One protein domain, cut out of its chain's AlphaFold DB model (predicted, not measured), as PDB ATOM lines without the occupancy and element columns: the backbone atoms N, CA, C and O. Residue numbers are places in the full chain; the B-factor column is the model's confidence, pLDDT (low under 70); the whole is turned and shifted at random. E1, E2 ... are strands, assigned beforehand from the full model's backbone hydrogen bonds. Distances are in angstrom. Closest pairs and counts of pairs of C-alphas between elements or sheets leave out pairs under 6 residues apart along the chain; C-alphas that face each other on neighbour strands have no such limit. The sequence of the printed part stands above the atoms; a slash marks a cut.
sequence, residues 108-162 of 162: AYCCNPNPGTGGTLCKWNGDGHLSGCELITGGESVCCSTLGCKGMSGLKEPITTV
ATOM      1  N   ALA A 108      -3.213  41.114 -47.043       83.00
ATOM      2  CA  ALA A 108      -2.645  40.201 -46.056       83.00
ATOM      3  C   ALA A 108      -3.727  39.608 -45.143       83.00
ATOM      4  O   ALA A 108      -4.593  40.329 -44.634       83.00
ATOM      5  N   TYR A 109      -3.632  38.305 -44.899       82.81
ATOM      6  CA  TYR A 109      -4.467  37.546 -43.979       82.81
ATOM      7  C   TYR A 109      -3.600  36.780 -42.984       82.81
ATOM      8  O   TYR A 109      -2.556  36.234 -43.337       82.81
ATOM      9  N   CYS A 110      -4.075  36.694 -41.750       84.88
ATOM     10  CA  CYS A 110      -3.493  35.868 -40.706       84.88
ATOM     11  C   CYS A 110      -4.356  34.622 -40.550       84.88
ATOM     12  O   CYS A 110      -5.512  34.718 -40.126       84.88
ATOM     13  N   CYS A 111      -3.820  33.469 -40.927       83.62
ATOM     14  CA  CYS A 111      -4.554  32.219 -40.969       83.62
ATOM     15  C   CYS A 111      -4.110  31.309 -39.836       83.62
ATOM     16  O   CYS A 111      -2.972  30.863 -39.809       83.62
ATOM     17  N   ASN A 112      -5.019  31.002 -38.916       85.00
ATOM     18  CA  ASN A 112      -4.755  30.125 -37.781       85.00
ATOM     19  C   ASN A 112      -5.686  28.906 -37.805       85.00
ATOM     20  O   ASN A 112      -6.783  28.976 -38.368       85.00
ATOM     21  N   PRO A 113      -5.293  27.786 -37.177       83.75
ATOM     22  CA  PRO A 113      -6.193  26.665 -36.945       83.75
ATOM     23  C   PRO A 113      -7.477  27.113 -36.237       83.75
ATOM     24  O   PRO A 113      -7.438  27.820 -35.231       83.75
ATOM     25  N   ASN A 114      -8.623  26.682 -36.758       84.56
ATOM     26  CA  ASN A 114      -9.930  26.959 -36.183       84.56
ATOM     27  C   ASN A 114     -10.430  25.725 -35.417       84.56
ATOM     28  O   ASN A 114     -10.869  24.760 -36.048       84.56
ATOM     29  N   PRO A 115     -10.424  25.730 -34.073       78.62
ATOM     30  CA  PRO A 115     -10.904  24.592 -33.292       78.62
ATOM     31  C   PRO A 115     -12.414  24.351 -33.448       78.62
ATOM     32  O   PRO A 115     -12.867  23.232 -33.231       78.62
ATOM     33  N   GLY A 116     -13.193  25.363 -33.851       83.69
ATOM     34  CA  GLY A 116     -14.640  25.239 -34.035       83.69
ATOM     35  C   GLY A 116     -15.038  24.467 -35.295       83.69
ATOM     36  O   GLY A 116     -16.039  23.757 -35.287       83.69
ATOM     37  N   THR A 117     -14.255  24.577 -36.371       83.38
ATOM     38  CA  THR A 117     -14.517  23.882 -37.648       83.38
ATOM     39  C   THR A 117     -13.520  22.764 -37.944       83.38
ATOM     40  O   THR A 117     -13.735  21.977 -38.861       83.38
ATOM     41  N   GLY A 118     -12.414  22.694 -37.200       83.06
ATOM     42  CA  GLY A 118     -11.307  21.774 -37.451       83.06
ATOM     43  C   GLY A 118     -10.446  22.125 -38.673       83.06
ATOM     44  O   GLY A 118      -9.544  21.340 -38.985       83.06
ATOM     45  N   GLY A 119     -10.723  23.255 -39.335       85.75
ATOM     46  CA  GLY A 119      -9.998  23.793 -40.492       85.75
ATOM     47  C   GLY A 119      -9.166  25.028 -40.139       85.75
ATOM     48  O   GLY A 119      -8.585  25.097 -39.057       85.75
ATOM     49  N   THR A 120      -9.136  26.022 -41.021       85.19
ATOM     50  CA  THR A 120      -8.347  27.251 -40.864       85.19
ATOM     51  C   THR A 120      -9.249  28.485 -40.903       85.19
ATOM     52  O   THR A 120     -10.127  28.612 -41.756       85.19
ATOM     53  N   LEU A 121      -9.013  29.431 -39.997       85.94
ATOM     54  CA  LEU A 121      -9.624  30.758 -39.991       85.94
ATOM     55  C   LEU A 121      -8.590  31.815 -40.389       85.94
ATOM     56  O   LEU A 121      -7.611  32.022 -39.678       85.94
ATOM     57  N   CYS A 122      -8.844  32.492 -41.502       85.38
ATOM     58  CA  CYS A 122      -8.040  33.563 -42.068       85.38
ATOM     59  C   CYS A 122      -8.676  34.919 -41.779       85.38
ATOM     60  O   CYS A 122      -9.713  35.258 -42.342       85.38
ATOM     61  N   LYS A 123      -8.045  35.712 -40.922       86.12
ATOM     62  CA  LYS A 123      -8.517  37.050 -40.573       86.12
ATOM     63  C   LYS A 123      -7.765  38.103 -41.371       86.12
ATOM     64  O   LYS A 123      -6.537  38.042 -41.449       86.12
ATOM     65  N   TRP A 124      -8.474  39.068 -41.946       84.12
ATOM     66  CA  TRP A 124      -7.821  40.191 -42.621       84.12
ATOM     67  C   TRP A 124      -6.951  40.999 -41.646       84.12
ATOM     68  O   TRP A 124      -7.421  41.386 -40.572       84.12
ATOM     69  N   ASN A 125      -5.695  41.278 -42.020       77.25
ATOM     70  CA  ASN A 125      -4.766  41.987 -41.133       77.25
ATOM     71  C   ASN A 125      -4.897  43.522 -41.175       77.25
ATOM     72  O   ASN A 125      -4.269  44.231 -40.394       77.25
ATOM     73  N   GLY A 126      -5.732  44.074 -42.062       67.44
ATOM     74  CA  GLY A 126      -6.029  45.513 -42.087       67.44
ATOM     75  C   GLY A 126      -4.966  46.389 -42.761       67.44
ATOM     76  O   GLY A 126      -5.297  47.384 -43.397       67.44
ATOM     77  N   ASP A 127      -3.697  46.015 -42.640       62.72
ATOM     78  CA  ASP A 127      -2.527  46.844 -42.955       62.72
ATOM     79  C   ASP A 127      -1.676  46.313 -44.120       62.72
ATOM     80  O   ASP A 127      -0.702  46.946 -44.524       62.72
ATOM     81  N   GLY A 128      -2.004  45.129 -44.646       64.75
ATOM     82  CA  GLY A 128      -1.213  44.475 -45.690       64.75
ATOM     83  C   GLY A 128       0.159  43.980 -45.216       64.75
ATOM     84  O   GLY A 128       0.936  43.501 -46.043       64.75
ATOM     85  N   HIS A 129       0.470  44.076 -43.921       67.94
ATOM     86  CA  HIS A 129       1.721  43.585 -43.352       67.94
ATOM     87  C   HIS A 129       1.530  42.129 -42.931       67.94
ATOM     88  O   HIS A 129       0.549  41.790 -42.283       67.94
ATOM     89  N   LEU A 130       2.463  41.248 -43.264       66.50
ATOM     90  CA  LEU A 130       2.418  39.842 -42.848       66.50
ATOM     91  C   LEU A 130       3.133  39.629 -41.502       66.50
ATOM     92  O   LEU A 130       2.865  38.649 -40.812       66.50
ATOM     93  N   SER A 131       3.989  40.573 -41.098       64.25
ATOM     94  CA  SER A 131       4.696  40.573 -39.808       64.25
ATOM     95  C   SER A 131       3.805  40.920 -38.610       64.25
ATOM     96  O   SER A 131       4.158  40.610 -37.478       64.25
ATOM     97  N   GLY A 132       2.646  41.543 -38.843       66.00
ATOM     98  CA  GLY A 132       1.680  41.882 -37.794       66.00
ATOM     99  C   GLY A 132       0.756  40.728 -37.393       66.00
ATOM    100  O   GLY A 132      -0.105  40.924 -36.539       66.00
ATOM    101  N   CYS A 133       0.891  39.559 -38.021       71.94
ATOM    102  CA  CYS A 133       0.044  38.415 -37.733       71.94
ATOM    103  C   CYS A 133       0.445  37.724 -36.429       71.94
ATOM    104  O   CYS A 133       1.545  37.190 -36.307       71.94
ATOM    105  N   GLU A 134      -0.491  37.648 -35.486       73.56
ATOM    106  CA  GLU A 134      -0.379  36.763 -34.329       73.56
ATOM    107  C   GLU A 134      -0.680  35.323 -34.776       73.56
ATOM    108  O   GLU A 134      -1.832  34.877 -34.813       73.56
ATOM    109  N   LEU A 135       0.365  34.621 -35.212       76.31
ATOM    110  CA  LEU A 135       0.273  33.230 -35.642       76.31
ATOM    111  C   LEU A 135       0.544  32.295 -34.467       76.31
ATOM    112  O   LEU A 135       1.545  32.432 -33.762       76.31
ATOM    113  N   ILE A 136      -0.335  31.312 -34.286       73.50
ATOM    114  CA  ILE A 136      -0.093  30.189 -33.372       73.50
ATOM    115  C   ILE A 136       0.579  29.038 -34.129       73.50
ATOM    116  O   ILE A 136       0.680  29.062 -35.355       73.50
ATOM    117  N   THR A 137       1.028  27.999 -33.425       70.12
ATOM    118  CA  THR A 137       1.610  26.807 -34.064       70.12
ATOM    119  C   THR A 137       0.663  26.226 -35.117       70.12
ATOM    120  O   THR A 137      -0.474  25.869 -34.808       70.12
ATOM    121  N   GLY A 138       1.144  26.113 -36.359       67.75
ATOM    122  CA  GLY A 138       0.343  25.665 -37.504       67.75
ATOM    123  C   GLY A 138      -0.487  26.767 -38.173       67.75
ATOM    124  O   GLY A 138      -1.333  26.456 -39.006       67.75
ATOM    125  N   GLY A 139      -0.281  28.031 -37.798       70.31
ATOM    126  CA  GLY A 139      -0.782  29.191 -38.522       70.31
ATOM    127  C   GLY A 139       0.187  29.666 -39.604       70.31
ATOM    128  O   GLY A 139       1.401  29.508 -39.478       70.31
ATOM    129  N   GLU A 140      -0.353  30.277 -40.653       78.56
ATOM    130  CA  GLU A 140       0.403  30.863 -41.760       78.56
ATOM    131  C   GLU A 140      -0.089  32.279 -42.069       78.56
ATOM    132  O   GLU A 140      -1.262  32.618 -41.880       78.56
ATOM    133  N   SER A 141       0.809  33.124 -42.567       79.38
ATOM    134  CA  SER A 141       0.446  34.418 -43.130       79.38
ATOM    135  C   SER A 141       0.233  34.267 -44.636       79.38
ATOM    136  O   SER A 141       1.071  33.737 -45.367       79.38
ATOM    137  N   VAL A 142      -0.928  34.714 -45.102       80.50
ATOM    138  CA  VAL A 142      -1.377  34.537 -46.483       80.50
ATOM    139  C   VAL A 142      -1.461  35.882 -47.164       80.50
ATOM    140  O   VAL A 142      -2.019  36.836 -46.626       80.50
ATOM    141  N   CYS A 143      -0.967  35.936 -48.392       81.12
ATOM    142  CA  CYS A 143      -1.087  37.114 -49.229       81.12
ATOM    143  C   CYS A 143      -1.949  36.826 -50.450       81.12
ATOM    144  O   CYS A 143      -1.547  36.039 -51.308       81.12
ATOM    145  N   CYS A 144      -3.107  37.474 -50.554       78.88
ATOM    146  CA  CYS A 144      -4.040  37.289 -51.664       78.88
ATOM    147  C   CYS A 144      -4.077  38.506 -52.583       78.88
ATOM    148  O   CYS A 144      -4.154  39.639 -52.127       78.88
ATOM    149  N   SER A 145      -4.068  38.267 -53.891       78.56
ATOM    150  CA  SER A 145      -4.209  39.286 -54.937       78.56
ATOM    151  C   SER A 145      -5.185  38.801 -56.013       78.56
ATOM    152  O   SER A 145      -5.662  37.666 -55.959       78.56
ATOM    153  N   THR A 146      -5.432  39.615 -57.041       74.00
ATOM    154  CA  THR A 146      -6.218  39.203 -58.222       74.00
ATOM    155  C   THR A 146      -5.624  37.997 -58.958       74.00
ATOM    156  O   THR A 146      -6.348  37.295 -59.656       74.00
ATOM    157  N   LEU A 147      -4.324  37.734 -58.787       77.25
ATOM    158  CA  LEU A 147      -3.617  36.601 -59.386       77.25
ATOM    159  C   LEU A 147      -3.671  35.330 -58.521       77.25
ATOM    160  O   LEU A 147      -3.195  34.282 -58.952       77.25
ATOM    161  N   GLY A 148      -4.231  35.411 -57.311       74.25
ATOM    162  CA  GLY A 148      -4.338  34.299 -56.367       74.25
ATOM    163  C   GLY A 148      -3.665  34.565 -55.019       74.25
ATOM    164  O   GLY A 148      -3.156  35.661 -54.756       74.25
ATOM    165  N   CYS A 149      -3.686  33.541 -54.162       76.19
ATOM    166  CA  CYS A 149      -3.166  33.579 -52.799       76.19
ATOM    167  C   CYS A 149      -1.855  32.795 -52.662       76.19
ATOM    168  O   CYS A 149      -1.748  31.656 -53.114       76.19
ATOM    169  N   LYS A 150      -0.863  33.405 -52.012       79.12
ATOM    170  CA  LYS A 150       0.416  32.790 -51.628       79.12
ATOM    171  C   LYS A 150       0.426  32.500 -50.129       79.12
ATOM    172  O   LYS A 150      -0.202  33.231 -49.371       79.12
ATOM    173  N   GLY A 151       1.168  31.469 -49.720       73.25
ATOM    174  CA  GLY A 151       1.266  31.060 -48.311       73.25
ATOM    175  C   GLY A 151       0.100  30.192 -47.836       73.25
ATOM    176  O   GLY A 151      -0.248  30.239 -46.673       73.25
ATOM    177  N   MET A 152      -0.538  29.453 -48.751       72.38
ATOM    178  CA  MET A 152      -1.695  28.588 -48.467       72.38
ATOM    179  C   MET A 152      -1.308  27.134 -48.125       72.38
ATOM    180  O   MET A 152      -2.182  26.311 -47.865       72.38
ATOM    181  N   SER A 153      -0.028  26.771 -48.241       70.50
ATOM    182  CA  SER A 153       0.418  25.372 -48.329       70.50
ATOM    183  C   SER A 153       0.317  24.586 -47.020       70.50
ATOM    184  O   SER A 153       0.262  23.358 -47.075       70.50
ATOM    185  N   GLY A 154       0.281  25.252 -45.871       67.94
ATOM    186  CA  GLY A 154       0.096  24.646 -44.551       67.94
ATOM    187  C   GLY A 154      -1.314  24.813 -43.988       67.94
ATOM    188  O   GLY A 154      -1.568  24.396 -42.857       67.94
ATOM    189  N   LEU A 155      -2.247  25.390 -44.753       75.25
ATOM    190  CA  LEU A 155      -3.623  25.570 -44.301       75.25
ATOM    191  C   LEU A 155      -4.427  24.277 -44.400       75.25
ATOM    192  O   LEU A 155      -4.276  23.480 -45.327       75.25
ATOM    193  N   LYS A 156      -5.340  24.100 -43.446       80.75
ATOM    194  CA  LYS A 156      -6.215  22.939 -43.367       80.75
ATOM    195  C   LYS A 156      -7.635  23.324 -43.756       80.75
ATOM    196  O   LYS A 156      -8.214  24.268 -43.220       80.75
ATOM    197  N   GLU A 157      -8.228  22.556 -44.657       84.12
ATOM    198  CA  GLU A 157      -9.631  22.737 -45.016       84.12
ATOM    199  C   GLU A 157     -10.575  22.337 -43.862       84.12
ATOM    200  O   GLU A 157     -10.273  21.400 -43.114       84.12
ATOM    201  N   PRO A 158     -11.735  23.008 -43.712       87.19
ATOM    202  CA  PRO A 158     -12.210  24.139 -44.514       87.19
ATOM    203  C   PRO A 158     -11.498  25.455 -44.167       87.19
ATOM    204  O   PRO A 158     -11.286  25.764 -42.993       87.19
ATOM    205  N   ILE A 159     -11.176  26.253 -45.189       84.12
ATOM    206  CA  ILE A 159     -10.602  27.591 -45.011       84.12
ATOM    207  C   ILE A 159     -11.744  28.608 -44.971       84.12
ATOM    208  O   ILE A 159     -12.519  28.733 -45.917       84.12
ATOM    209  N   THR A 160     -11.851  29.333 -43.864       84.50
ATOM    210  CA  THR A 160     -12.864  30.372 -43.635       84.50
ATOM    211  C   THR A 160     -12.193  31.726 -43.491       84.50
ATOM    212  O   THR A 160     -11.173  31.818 -42.818       84.50
ATOM    213  N   THR A 161     -12.744  32.771 -44.106       83.38
ATOM    214  CA  THR A 161     -12.208  34.137 -44.015       83.38
ATOM    215  C   THR A 161     -13.130  35.038 -43.204       83.38
ATOM    216  O   THR A 161     -14.347  34.946 -43.372       83.38
ATOM    217  N   VAL A 162     -12.563  35.923 -42.381       76.88
ATOM    218  CA  VAL A 162     -13.295  36.927 -41.583       76.88
ATOM    219  C   VAL A 162     -12.649  38.306 -41.624       76.88
ATOM    220  O   VAL A 162     -11.407  38.395 -41.784       76.88
TER     221      VAL A 162
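Overview. This is residues 108 to 162 of the 162 residues of an uncharacterized protein of Botryotinia convoluta (UniProt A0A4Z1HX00). One strongly twisted sheet of five strands is curled like part of a barrel that stays open, with E1 in its middle and the short strands E4 and E5 at its edges. The long link of residues 125 to 139 folds back over the outer side of the curl from E2 to E3, and residues 151 to 158 cross from E4 to E5 at one end of the curl. The printed part has 55 residues with no named helix and the strands E1 to E5 in that order along the chain; across the mixed sheet the order is E4, E3, E1, E2, E5, antiparallel but for the parallel pair E2 and E5. The class is all strand, though named strands hold 23 of the 55 printed residues, under half. The whole is compact, with a radius of gyration of the C-alphas of 10.2 A, and rounded, with spans of 26 by 23 by 18 A.

Arrangement. In the sheet, E1, residues 108 to 113, and E2, residues 120 to 124, form an antiparallel hairpin at 152 degrees between directions; C-alphas 111 and 122 face each other at 3.9 A, and N 110 and O 123 are within hydrogen-bond range at 2.8 A. E3, residues 140 to 145, is the other neighbour of E1, antiparallel at 141 degrees, with N 111 and O 140 at 2.9 A. The pairing of E3 is staggered: residues 140 to 143 pair with E1 and residues 143 to 145 with E4, residues 148 to 150. E3 and E4 are an antiparallel hairpin at 153 degrees, with N 150 and O 143 at 2.8 A. At the other edge, E5, residues 159 to 161, is parallel to E2 at 24 degrees, with N 160 and O 120 at 2.8 A. E2 and E3 are only just apart, their closest C-alphas 8.1 A from each other. From edge to edge the strands' lines turn by 74 degrees and the way across the sheet by 127 degrees.

Along the chain. E1 begins at C-alpha 108, (-2.645, 40.201, -46.056), and is 16.7 A long. E3 measures 16.3 A from C-alpha 140, (0.403, 30.863, -41.760), and E2 13.1 A. E4 and E5 measure 6.9 A and 6.8 A; E5 ends at C-alpha 161, (-12.208, 34.137, -44.015).

Size, cuts and confidence. The C-alphas of Gly 116 and Leu 147, the two farthest apart, are 29.9 A from each other. The printed part has no cut and ends at the chain's last residue, Val 162. The link from E2 to E3, 15 residues, is long; that from E3 to E4 is tight. The mean pLDDT of the printed part is 77.6, with residues 126 to 132, 138 and 154 under 70.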